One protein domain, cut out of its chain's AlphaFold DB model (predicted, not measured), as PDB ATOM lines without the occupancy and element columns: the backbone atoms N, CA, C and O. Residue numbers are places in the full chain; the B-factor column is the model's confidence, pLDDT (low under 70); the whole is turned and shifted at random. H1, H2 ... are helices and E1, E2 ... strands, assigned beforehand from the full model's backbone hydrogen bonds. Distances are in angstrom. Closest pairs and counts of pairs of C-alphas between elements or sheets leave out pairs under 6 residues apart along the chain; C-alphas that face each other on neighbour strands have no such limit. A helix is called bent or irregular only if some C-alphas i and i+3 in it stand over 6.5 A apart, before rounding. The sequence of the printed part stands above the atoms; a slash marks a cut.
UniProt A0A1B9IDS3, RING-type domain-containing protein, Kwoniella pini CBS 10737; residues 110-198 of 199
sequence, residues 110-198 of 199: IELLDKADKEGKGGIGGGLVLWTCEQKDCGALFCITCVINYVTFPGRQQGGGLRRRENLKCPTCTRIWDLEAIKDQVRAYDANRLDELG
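This is residues 110 to 198 of the 199 residues of the protein "RING-type domain-containing protein" of Kwoniella pini CBS 10737 (UniProt A0A1B9IDS3). Three helices, H3, H4 and H5, run side by side with their centres in a triangle, and H4 and H5 make a helical hairpin. A crossed pair of short helices, H1 and H2, lies at one end, a small two-strand hairpin, E1 and E2, leads from H2 into H3, and a long loop extends at the opposite end, where residues 156 to 161 stick out. The printed part has 89 residues with five named helices and two named strands, in the order H1 H2 E1 E2 H3 H4 H5; the strands are antiparallel and the class is mostly helix. The whole is compact, with a radius of gyration of the C-alphas of 13.4 A and spans of 39 by 31 by 23 A.

Find C-alpha 110 at (140.601, 165.690, 179.776); from there H1 runs through residues 110 to 118, 12.4 A long. H2 is residues 124 to 129 and is irregular, with C-alphas 125 and 128 8.7 A apart. E1, residues 130 to 132, follows at once, and E2 is residues 141 to 143. At C-alpha 144, (149.491, 172.233, 188.351), H3 begins and runs 12.1 A to residue 152. H4, residues 179 to 189, covers 15.0 A. H5, residues 191 to 197, covers 11.0 A to C-alpha 197 at (156.368, 180.126, 194.234); it is only just irregular, with C-alphas 192 and 195 6.51 A apart.

Look first at Asp 117 and Gly 126, the closest C-alphas of H1 and H2 at 4.5 A: these helices touch at a steep tilt of 66 degrees, opposite ways. H2 touches H4, closest at the C-alphas of Leu 128 and Tyr 189, 5.5 A. In the hairpin of E1 and E2, N 131 and O 142 are within hydrogen-bond range at 2.8 A. H3 touches H5, closest at the C-alphas of Thr 152 and Leu 197, 5.7 A, at a shallow tilt of 32 degrees, the same way. H3 and H4 are close but not clearly touching, with the C-alphas of Ile 144 and Val 186 nearest at 7.2 A. In the helical hairpin, H4 and H5 touch at a shallow tilt of 32 degrees, opposite ways, closest at the C-alphas of Arg 187 and Leu 194, 6.3 A. H1 is apart from H3, H4 and H5. Every O i to N i+4 pair is within hydrogen-bond range in H1, H3 and H4; H2 has 0 of 2, with 1 of 3 O i to N i+3 pairs, and H5 has 0 of 3, with 3 of 4.

The C-alphas farthest apart are those of Ile 124 and Gly 160, 40.3 A. The printed part has no cut, and its one long link is H3 to H4, 26 residues, of which residues 156 to 161 stand free. The mean pLDDT of the printed part is 79.8; look for values under 70 at residues 154 to 167 and 193 to 198 of this model.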
ATOM      1  N   ILE A 110     140.585 165.702 181.243       90.25
ATOM      2  CA  ILE A 110     140.601 165.690 179.776       90.25
ATOM      3  C   ILE A 110     140.508 167.120 179.239       90.25
ATOM      4  O   ILE A 110     141.251 167.487 178.327       90.25
ATOM      5  N   GLU A 111     139.644 167.948 179.829       90.44
ATOM      6  CA  GLU A 111     139.522 169.353 179.444       90.44
ATOM      7  C   GLU A 111     140.784 170.151 179.777       90.44
ATOM      8  O   GLU A 111     141.207 170.992 178.985       90.44
ATOM      9  N   LEU A 112     141.396 169.893 180.936       90.19
ATOM     10  CA  LEU A 112     142.650 170.533 181.337       90.19
ATOM     11  C   LEU A 112     143.790 170.216 180.360       90.19
ATOM     12  O   LEU A 112     144.538 171.120 179.984       90.19
ATOM     13  N   LEU A 113     143.906 168.957 179.929       90.56
ATOM     14  CA  LEU A 113     144.903 168.529 178.945       90.56
ATOM     15  C   LEU A 113     144.677 169.188 177.579       90.56
ATOM     16  O   LEU A 113     145.619 169.728 177.006       90.56
ATOM     17  N   ASP A 114     143.435 169.205 177.086       90.19
ATOM     18  CA  ASP A 114     143.083 169.826 175.799       90.19
ATOM     19  C   ASP A 114     143.318 171.349 175.811       90.19
ATOM     20  O   ASP A 114     143.835 171.917 174.848       90.19
ATOM     21  N   LYS A 115     143.005 172.030 176.923       89.81
ATOM     22  CA  LYS A 115     143.320 173.458 177.106       89.81
ATOM     23  C   LYS A 115     144.830 173.702 177.079       89.81
ATOM     24  O   LYS A 115     145.282 174.586 176.354       89.81
ATOM     25  N   ALA A 116     145.605 172.913 177.823       88.81
ATOM     26  CA  ALA A 116     147.058 173.058 177.865       88.81
ATOM     27  C   ALA A 116     147.702 172.825 176.489       88.81
ATOM     28  O   ALA A 116     148.553 173.613 176.078       88.81
ATOM     29  N   ASP A 117     147.247 171.812 175.748       90.19
ATOM     30  CA  ASP A 117     147.731 171.518 174.394       90.19
ATOM     31  C   ASP A 117     147.417 172.667 173.419       90.19
ATOM     32  O   ASP A 117     148.295 173.129 172.687       90.19
ATOM     33  N   LYS A 118     146.198 173.226 173.478       91.00
ATOM     34  CA  LYS A 118     145.806 174.405 172.681       91.00
ATOM     35  C   LYS A 118     146.616 175.655 173.013       91.00
ATOM     36  O   LYS A 118     146.899 176.451 172.120       91.00
ATOM     37  N   GLU A 119     146.983 175.838 174.276       87.12
ATOM     38  CA  GLU A 119     147.843 176.940 174.720       87.12
ATOM     39  C   GLU A 119     149.330 176.705 174.396       87.12
ATOM     40  O   GLU A 119     150.155 177.589 174.631       87.12
ATOM     41  N   GLY A 120     149.690 175.532 173.858       85.06
ATOM     42  CA  GLY A 120     151.079 175.143 173.610       85.06
ATOM     43  C   GLY A 120     151.886 174.967 174.898       85.06
ATOM     44  O   GLY A 120     153.113 175.088 174.883       85.06
ATOM     45  N   LYS A 121     151.206 174.717 176.021       82.81
ATOM     46  CA  LYS A 121     151.804 174.548 177.344       82.81
ATOM     47  C   LYS A 121     151.891 173.077 177.714       82.81
ATOM     48  O   LYS A 121     151.105 172.240 177.290       82.81
ATOM     49  N   GLY A 122     152.848 172.768 178.579       75.38
ATOM     50  CA  GLY A 122     152.890 171.486 179.266       75.38
ATOM     51  C   GLY A 122     153.320 170.264 178.446       75.38
ATOM     52  O   GLY A 122     153.036 169.138 178.848       75.38
ATOM     53  N   GLY A 123     154.058 170.459 177.352       80.38
ATOM     54  CA  GLY A 123     154.666 169.372 176.578       80.38
ATOM     55  C   GLY A 123     153.687 168.654 175.645       80.38
ATOM     56  O   GLY A 123     152.659 169.199 175.263       80.38
ATOM     57  N   ILE A 124     154.028 167.428 175.235       81.94
ATOM     58  CA  ILE A 124     153.225 166.647 174.278       81.94
ATOM     59  C   ILE A 124     151.847 166.351 174.891       81.94
ATOM     60  O   ILE A 124     151.766 165.628 175.885       81.94
ATOM     61  N   GLY A 125     150.779 166.895 174.295       80.19
ATOM     62  CA  GLY A 125     149.399 166.679 174.737       80.19
ATOM     63  C   GLY A 125     149.055 167.333 176.080       80.19
ATOM     64  O   GLY A 125     148.169 166.845 176.774       80.19
ATOM     65  N   GLY A 126     149.799 168.366 176.495       85.06
ATOM     66  CA  GLY A 126     149.515 169.120 177.719       85.06
ATOM     67  C   GLY A 126     149.860 168.413 179.036       85.06
ATOM     68  O   GLY A 126     149.528 168.930 180.098       85.06
ATOM     69  N   GLY A 127     150.531 167.255 179.013       85.69
ATOM     70  CA  GLY A 127     150.702 166.372 180.180       85.69
ATOM     71  C   GLY A 127     151.270 167.013 181.457       85.69
ATOM     72  O   GLY A 127     150.903 166.605 182.557       85.69
ATOM     73  N   LEU A 128     152.116 168.044 181.353       87.81
ATOM     74  CA  LEU A 128     152.689 168.720 182.529       87.81
ATOM     75  C   LEU A 128     151.683 169.617 183.270       87.81
ATOM     76  O   LEU A 128     151.999 170.101 184.358       87.81
ATOM     77  N   VAL A 129     150.480 169.831 182.723       91.75
ATOM     78  CA  VAL A 129     149.386 170.528 183.418       91.75
ATOM     79  C   VAL A 129     148.876 169.737 184.627       91.75
ATOM     80  O   VAL A 129     148.179 170.298 185.471       91.75
ATOM     81  N   LEU A 130     149.226 168.452 184.737       93.25
ATOM     82  CA  LEU A 130     148.760 167.556 185.789       93.25
ATOM     83  C   LEU A 130     149.869 167.206 186.769       93.25
ATOM     84  O   LEU A 130     150.915 166.693 186.389       93.25
ATOM     85  N   TRP A 131     149.599 167.399 188.049       92.94
ATOM     86  CA  TRP A 131     150.403 166.889 189.145       92.94
ATOM     87  C   TRP A 131     149.752 165.640 189.733       92.94
ATOM     88  O   TRP A 131     148.559 165.631 190.045       92.94
ATOM     89  N   THR A 132     150.546 164.595 189.936       92.50
ATOM     90  CA  THR A 132     150.105 163.355 190.584       92.50
ATOM     91  C   THR A 132     150.827 163.190 191.908       92.50
ATOM     92  O   THR A 132     152.043 163.367 191.971       92.50
ATOM     93  N   CYS A 133     150.117 162.807 192.967       91.56
ATOM     94  CA  CYS A 133     150.783 162.541 194.240       91.56
ATOM     95  C   CYS A 133     151.804 161.390 194.107       91.56
ATOM     96  O   CYS A 133     151.470 160.316 193.623       91.56
ATOM     97  N   GLU A 134     153.024 161.589 194.611       89.75
ATOM     98  CA  GLU A 134     154.127 160.608 194.565       89.75
ATOM     99  C   GLU A 134     153.854 159.301 195.338       89.75
ATOM    100  O   GLU A 134     154.568 158.305 195.191       89.75
ATOM    101  N   GLN A 135     152.845 159.290 196.212       90.62
ATOM    102  CA  GLN A 135     152.451 158.093 196.946       90.62
ATOM    103  C   GLN A 135     151.758 157.107 195.997       90.62
ATOM    104  O   GLN A 135     150.670 157.392 195.501       90.62
ATOM    105  N   LYS A 136     152.357 155.919 195.822       86.38
ATOM    106  CA  LYS A 136     151.913 154.874 194.876       86.38
ATOM    107  C   LYS A 136     150.422 154.534 194.956       86.38
ATOM    108  O   LYS A 136     149.807 154.306 193.923       86.38
ATOM    109  N   ASP A 137     149.852 154.557 196.158       87.31
ATOM    110  CA  ASP A 137     148.462 154.153 196.401       87.31
ATOM    111  C   ASP A 137     147.489 155.340 196.521       87.31
ATOM    112  O   ASP A 137     146.308 155.145 196.784       87.31
ATOM    113  N   CYS A 138     147.968 156.582 196.375       90.19
ATOM    114  CA  CYS A 138     147.111 157.761 196.506       90.19
ATOM    115  C   CYS A 138     146.256 157.973 195.255       90.19
ATOM    116  O   CYS A 138     145.059 158.221 195.365       90.19
ATOM    117  N   GLY A 139     146.870 157.912 194.067       87.25
ATOM    118  CA  GLY A 139     146.173 158.087 192.786       87.25
ATOM    119  C   GLY A 139     145.533 159.466 192.566       87.25
ATOM    120  O   GLY A 139     144.869 159.666 191.557       87.25
ATOM    121  N   ALA A 140     145.718 160.418 193.485       91.00
ATOM    122  CA  ALA A 140     145.113 161.739 193.391       91.00
ATOM    123  C   ALA A 140     145.761 162.578 192.280       91.00
ATOM    124  O   ALA A 140     146.991 162.721 192.233       91.00
ATOM    125  N   LEU A 141     144.905 163.154 191.433       92.38
ATOM    126  CA  LEU A 141     145.267 164.037 190.331       92.38
ATOM    127  C   LEU A 141     144.930 165.487 190.681       92.38
ATOM    128  O   LEU A 141     143.875 165.792 191.244       92.38
ATOM    129  N   PHE A 142     145.831 166.395 190.333       92.88
ATOM    130  CA  PHE A 142     145.690 167.820 190.586       92.88
ATOM    131  C   PHE A 142     146.101 168.607 189.351       92.88
ATOM    132  O   PHE A 142     147.039 168.236 188.654       92.88
ATOM    133  N   CYS A 143     145.452 169.738 189.106       93.00
ATOM    134  CA  CYS A 143     145.946 170.696 188.135       93.00
ATOM    135  C   CYS A 143     147.198 171.397 188.698       93.00
ATOM    136  O   CYS A 143     147.232 171.751 189.880       93.00
ATOM    137  N   ILE A 144     148.229 171.632 187.886       91.56
ATOM    138  CA  ILE A 144     149.491 172.233 188.351       91.56
ATOM    139  C   ILE A 144     149.262 173.642 188.912       91.56
ATOM    140  O   ILE A 144     149.832 174.009 189.935       91.56
ATOM    141  N   THR A 145     148.327 174.399 188.327       89.38
ATOM    142  CA  THR A 145     147.870 175.700 188.845       89.38
ATOM    143  C   THR A 145     147.304 175.586 190.262       89.38
ATOM    144  O   THR A 145     147.559 176.432 191.115       89.38
ATOM    145  N   CYS A 146     146.539 174.528 190.521       90.38
ATOM    146  CA  CYS A 146     145.913 174.259 191.805       90.38
ATOM    147  C   CYS A 146     146.977 173.942 192.850       90.38
ATOM    148  O   CYS A 146     146.911 174.450 193.964       90.38
ATOM    149  N   VAL A 147     147.979 173.144 192.469       90.56
ATOM    150  CA  VAL A 147     149.118 172.808 193.327       90.56
ATOM    151  C   VAL A 147     149.923 174.050 193.675       90.56
ATOM    152  O   VAL A 147     150.169 174.264 194.857       90.56
ATOM    153  N   ILE A 148     150.258 174.895 192.690       87.62
ATOM    154  CA  ILE A 148     150.934 176.181 192.922       87.62
ATOM    155  C   ILE A 148     150.139 176.990 193.945       87.62
ATOM    156  O   ILE A 148     150.657 177.287 195.014       87.62
ATOM    157  N   ASN A 149     148.860 177.263 193.679       86.06
ATOM    158  CA  ASN A 149     148.019 178.064 194.571       86.06
ATOM    159  C   ASN A 149     147.902 177.472 195.981       86.06
ATOM    160  O   ASN A 149     147.869 178.214 196.965       86.06
ATOM    161  N   TYR A 150     147.847 176.144 196.083       85.06
ATOM    162  CA  TYR A 150     147.761 175.431 197.350       85.06
ATOM    163  C   TYR A 150     149.029 175.611 198.196       85.06
ATOM    164  O   TYR A 150     148.932 175.880 199.395       85.06
ATOM    165  N   VAL A 151     150.213 175.528 197.577       83.19
ATOM    166  CA  VAL A 151     151.490 175.679 198.292       83.19
ATOM    167  C   VAL A 151     151.880 177.143 198.534       83.19
ATOM    168  O   VAL A 151     152.518 177.437 199.544       83.19
ATOM    169  N   THR A 152     151.486 178.075 197.660       77.25
ATOM    170  CA  THR A 152     151.877 179.500 197.734       77.25
ATOM    171  C   THR A 152     150.949 180.339 198.588       77.25
ATOM    172  O   THR A 152     151.409 181.213 199.330       77.25
ATOM    173  N   PHE A 153     149.644 180.063 198.538       72.31
ATOM    174  CA  PHE A 153     148.622 180.819 199.257       72.31
ATOM    175  C   PHE A 153     147.842 179.934 200.236       72.31
ATOM    176  O   PHE A 153     146.617 179.830 200.131       72.31
ATOM    177  N   PRO A 154     148.508 179.398 201.278       59.12
ATOM    178  CA  PRO A 154     147.909 178.517 202.283       59.12
ATOM    179  C   PRO A 154     146.732 179.102 203.093       59.12
ATOM    180  O   PRO A 154     146.226 178.441 203.994       59.12
ATOM    181  N   GLY A 155     146.323 180.352 202.846       52.34
ATOM    182  CA  GLY A 155     145.388 181.091 203.699       52.34
ATOM    183  C   GLY A 155     144.436 182.053 202.991       52.34
ATOM    184  O   GLY A 155     143.859 182.898 203.668       52.34
ATOM    185  N   ARG A 156     144.252 181.982 201.661       50.53
ATOM    186  CA  ARG A 156     143.251 182.843 200.988       50.53
ATOM    187  C   ARG A 156     141.835 182.265 200.946       50.53
ATOM    188  O   ARG A 156     140.909 183.038 200.743       50.53
ATOM    189  N   GLN A 157     141.645 180.963 201.167       50.56
ATOM    190  CA  GLN A 157     140.299 180.367 201.130       50.56
ATOM    191  C   GLN A 157     139.616 180.231 202.497       50.56
ATOM    192  O   GLN A 157     138.400 180.088 202.538       50.56
ATOM    193  N   GLN A 158     140.336 180.336 203.619       44.19
ATOM    194  CA  GLN A 158     139.729 180.345 204.956       44.19
ATOM    195  C   GLN A 158     140.522 181.288 205.866       44.19
ATOM    196  O   GLN A 158     141.701 181.062 206.130       44.19
ATOM    197  N   GLY A 159     139.890 182.385 206.291       40.50
ATOM    198  CA  GLY A 159     140.504 183.404 207.139       40.50
ATOM    199  C   GLY A 159     141.034 182.814 208.445       40.50
ATOM    200  O   GLY A 159     140.275 182.301 209.259       40.50
ATOM    201  N   GLY A 160     142.346 182.892 208.650       34.88
ATOM    202  CA  GLY A 160     142.993 182.440 209.877       34.88
ATOM    203  C   GLY A 160     144.498 182.305 209.688       34.88
ATOM    204  O   GLY A 160     144.968 181.450 208.943       34.88
ATOM    205  N   GLY A 161     145.261 183.185 210.335       44.41
ATOM    206  CA  GLY A 161     146.719 183.203 210.263       44.41
ATOM    207  C   GLY A 161     147.387 181.918 210.775       44.41
ATOM    208  O   GLY A 161     146.790 181.110 211.478       44.41
ATOM    209  N   LEU A 162     148.678 181.789 210.444       43.09
ATOM    210  CA  LEU A 162     149.660 180.847 211.015       43.09
ATOM    211  C   LEU A 162     149.682 179.376 210.536       43.09
ATOM    212  O   LEU A 162     150.411 178.583 211.121       43.09
ATOM    213  N   ARG A 163     149.061 178.996 209.407       46.25
ATOM    214  CA  ARG A 163     149.245 177.647 208.800       46.25
ATOM    215  C   ARG A 163     150.214 177.590 207.606       46.25
ATOM    216  O   ARG A 163     149.984 176.876 206.636       46.25
ATOM    217  N   ARG A 164     151.351 178.298 207.646       51.62
ATOM    218  CA  ARG A 164     152.337 178.264 206.535       51.62
ATOM    219  C   ARG A 164     153.020 176.903 206.311       51.62
ATOM    220  O   ARG A 164     153.621 176.720 205.265       51.62
ATOM    221  N   ARG A 165     152.958 175.959 207.262       49.94
ATOM    222  CA  ARG A 165     153.673 174.665 207.170       49.94
ATOM    223  C   ARG A 165     152.788 173.431 206.990       49.94
ATOM    224  O   ARG A 165     153.311 172.371 206.671       49.94
ATOM    225  N   GLU A 166     151.475 173.540 207.173       55.44
ATOM    226  CA  GLU A 166     150.573 172.382 207.044       55.44
ATOM    227  C   GLU A 166     150.096 172.141 205.605       55.44
ATOM    228  O   GLU A 166     149.680 171.035 205.278       55.44
ATOM    229  N   ASN A 167     150.240 173.140 204.734       63.81
ATOM    230  CA  ASN A 167     149.734 173.143 203.357       63.81
ATOM    231  C   ASN A 167     150.721 172.581 202.322       63.81
ATOM    232  O   ASN A 167     150.595 172.814 201.128       63.81
ATOM    233  N   LEU A 168     151.717 171.827 202.782       79.75
ATOM    234  CA  LEU A 168     152.601 171.050 201.910       79.75
ATOM    235  C   LEU A 168     152.175 169.589 201.831       79.75
ATOM    236  O   LEU A 168     152.930 168.754 201.356       79.75
ATOM    237  N   LYS A 169     151.001 169.252 202.363       87.75
ATOM    238  CA  LYS A 169     150.501 167.885 202.411       87.75
ATOM    239  C   LYS A 169     149.488 167.662 201.303       87.75
ATOM    240  O   LYS A 169     148.665 168.523 201.025       87.75
ATOM    241  N   CYS A 170     149.507 166.469 200.727       89.88
ATOM    242  CA  CYS A 170     148.477 166.013 199.814       89.88
ATOM    243  C   CYS A 170     147.096 166.090 200.493       89.88
ATOM    244  O   CYS A 170     146.931 165.470 201.546       89.88
ATOM    245  N   PRO A 171     146.091 166.751 199.888       87.94
ATOM    246  CA  PRO A 171     144.731 166.796 200.430       87.94
ATOM    247  C   PRO A 171     144.089 165.412 200.621       87.94
ATOM    248  O   PRO A 171     143.204 165.256 201.454       87.94
ATOM    249  N   THR A 172     144.551 164.406 199.872       89.81
ATOM    250  CA  THR A 172     143.988 163.049 199.881       89.81
ATOM    251  C   THR A 172     144.704 162.124 200.864       89.81
ATOM    252  O   THR A 172     144.071 161.545 201.739       89.81
ATOM    253  N   CYS A 173     146.030 161.976 200.752       90.94
ATOM    254  CA  CYS A 173     146.789 161.027 201.581       90.94
ATOM    255  C   CYS A 173     147.544 161.676 202.750       90.94
ATOM    256  O   CYS A 173     148.214 160.977 203.510       90.94
ATOM    257  N   THR A 174     147.485 163.003 202.899       89.19
ATOM    258  CA  THR A 174     148.189 163.807 203.922       89.19
ATOM    259  C   THR A 174     149.723 163.716 203.917       89.19
ATOM    260  O   THR A 174     150.384 164.346 204.748       89.19
ATOM    261  N   ARG A 175     150.318 162.982 202.966       89.38
ATOM    262  CA  ARG A 175     151.771 162.908 202.782       89.38
ATOM    263  C   ARG A 175     152.310 164.258 202.322       89.38
ATOM    264  O   ARG A 175     151.689 164.914 201.491       89.38
ATOM    265  N   ILE A 176     153.464 164.654 202.853       89.50
ATOM    266  CA  ILE A 176     154.164 165.872 202.429       89.50
ATOM    267  C   ILE A 176     154.599 165.705 200.967       89.50
ATOM    268  O   ILE A 176     155.202 164.687 200.628       89.50
ATOM    269  N   TRP A 177     154.252 166.670 200.123       90.75
ATOM    270  CA  TRP A 177     154.696 166.766 198.739       90.75
ATOM    271  C   TRP A 177     156.152 167.207 198.659       90.75
ATOM    272  O   TRP A 177     156.598 168.038 199.459       90.75
ATOM    273  N   ASP A 178     156.872 166.692 197.664       90.38
ATOM    274  CA  ASP A 178     158.203 167.177 197.352       90.38
ATOM    275  C   ASP A 178     158.113 168.527 196.626       90.38
ATOM    276  O   ASP A 178     157.720 168.646 195.464       90.38
ATOM    277  N   LEU A 179     158.480 169.583 197.352       88.06
ATOM    278  CA  LEU A 179     158.512 170.938 196.823       88.06
ATOM    279  C   LEU A 179     159.523 171.116 195.690       88.06
ATOM    280  O   LEU A 179     159.330 172.006 194.864       88.06
ATOM    281  N   GLU A 180     160.612 170.349 195.666       89.88
ATOM    282  CA  GLU A 180     161.598 170.424 194.587       89.88
ATOM    283  C   GLU A 180     161.015 169.826 193.309       89.88
ATOM    284  O   GLU A 180     161.025 170.489 192.272       89.88
ATOM    285  N   ALA A 181     160.370 168.664 193.413       91.06
ATOM    286  CA  ALA A 181     159.678 168.042 192.289       91.06
ATOM    287  C   ALA A 181     158.543 168.923 191.734       91.06
ATOM    288  O   ALA A 181     158.420 169.075 190.516       91.06
ATOM    289  N   ILE A 182     157.758 169.575 192.607       90.56
ATOM    290  CA  ILE A 182     156.738 170.548 192.176       90.56
ATOM    291  C   ILE A 182     157.392 171.693 191.398       90.56
ATOM    292  O   ILE A 182     156.928 172.035 190.312       90.56
ATOM    293  N   LYS A 183     158.473 172.288 191.917       88.88
ATOM    294  CA  LYS A 183     159.169 173.392 191.236       88.88
ATOM    295  C   LYS A 183     159.693 172.967 189.874       88.88
ATOM    296  O   LYS A 183     159.535 173.720 188.919       88.88
ATOM    297  N   ASP A 184     160.292 171.788 189.772       90.69
ATOM    298  CA  ASP A 184     160.842 171.297 188.511       90.69
ATOM    299  C   ASP A 184     159.748 171.066 187.467       90.69
ATOM    300  O   ASP A 184     159.913 171.451 186.306       90.69
ATOM    301  N   GLN A 185     158.588 170.551 187.877       90.81
ATOM    302  CA  GLN A 185     157.448 170.447 186.976       90.81
ATOM    303  C   GLN A 185     156.888 171.819 186.582       90.81
ATOM    304  O   GLN A 185     156.582 172.033 185.411       90.81
ATOM    305  N   VAL A 186     156.793 172.770 187.517       89.12
ATOM    306  CA  VAL A 186     156.344 174.142 187.216       89.12
ATOM    307  C   VAL A 186     157.287 174.818 186.221       89.12
ATOM    308  O   VAL A 186     156.811 175.410 185.257       89.12
ATOM    309  N   ARG A 187     158.608 174.659 186.382       87.88
ATOM    310  CA  ARG A 187     159.612 175.142 185.416       87.88
ATOM    311  C   ARG A 187     159.389 174.571 184.021       87.88
ATOM    312  O   ARG A 187     159.519 175.298 183.043       87.88
ATOM    313  N   ALA A 188     159.086 173.277 183.937       87.12
ATOM    314  CA  ALA A 188     158.846 172.601 182.669       87.12
ATOM    315  C   ALA A 188     157.492 172.982 182.041       87.12
ATOM    316  O   ALA A 188     157.367 172.994 180.819       87.12
ATOM    317  N   TYR A 189     156.484 173.282 182.863       85.50
ATOM    318  CA  TYR A 189     155.144 173.659 182.421       85.50
ATOM    319  C   TYR A 189     155.073 175.111 181.932       85.50
ATOM    320  O   TYR A 189     154.599 175.361 180.824       85.50
ATOM    321  N   ASP A 190     155.524 176.058 182.757       79.06
ATOM    322  CA  ASP A 190     155.515 177.493 182.470       79.06
ATOM    323  C   ASP A 190     156.555 178.198 183.357       79.06
ATOM    324  O   ASP A 190     156.313 178.477 184.533       79.06
ATOM    325  N   ALA A 191     157.729 178.490 182.791       75.81
ATOM    326  CA  ALA A 191     158.843 179.094 183.524       75.81
ATOM    327  C   ALA A 191     158.486 180.444 184.174       75.81
ATOM    328  O   ALA A 191     159.036 180.771 185.223       75.81
ATOM    329  N   ASN A 192     157.532 181.192 183.608       73.19
ATOM    330  CA  ASN A 192     157.109 182.492 184.139       73.19
ATOM    331  C   ASN A 192     156.286 182.366 185.429       73.19
ATOM    332  O   ASN A 192     156.172 183.322 186.188       73.19
ATOM    333  N   ARG A 193     155.710 181.189 185.700       69.88
ATOM    334  CA  ARG A 193     154.953 180.925 186.933       69.88
ATOM    335  C   ARG A 193     155.825 180.543 188.119       69.88
ATOM    336  O   ARG A 193     155.316 180.395 189.227       69.88
ATOM    337  N   LEU A 194     157.130 180.385 187.914       63.59
ATOM    338  CA  LEU A 194     158.048 180.053 188.994       63.59
ATOM    339  C   LEU A 194     158.138 181.172 190.040       63.59
ATOM    340  O   LEU A 194     158.244 180.880 191.229       63.59
ATOM    341  N   ASP A 195     158.021 182.427 189.607       63.75
ATOM    342  CA  ASP A 195     158.082 183.609 190.474       63.75
ATOM    343  C   ASP A 195     156.930 183.636 191.497       63.75
ATOM    344  O   ASP A 195     157.071 184.156 192.605       63.75
ATOM    345  N   GLU A 196     155.797 182.995 191.180       64.19
ATOM    346  CA  GLU A 196     154.651 182.867 192.087       64.19
ATOM    347  C   GLU A 196     154.936 181.920 193.268       64.19
ATOM    348  O   GLU A 196     154.277 182.028 194.302       64.19
ATOM    349  N   LEU A 197     155.939 181.032 193.157       60.22
ATOM    350  CA  LEU A 197     156.368 180.126 194.234       60.22
ATOM    351  C   LEU A 197     157.203 180.817 195.333       60.22
ATOM    352  O   LEU A 197     157.497 180.181 196.347       60.22
ATOM    353  N   GLY A 198     157.525 182.108 195.178       52.75
ATOM    354  CA  GLY A 198     158.046 182.964 196.249       52.75
ATOM    355  C   GLY A 198     159.399 182.538 196.826       52.75
ATOM    356  O   GLY A 198     159.534 182.459 198.052       52.75
TER     357      GLY A 198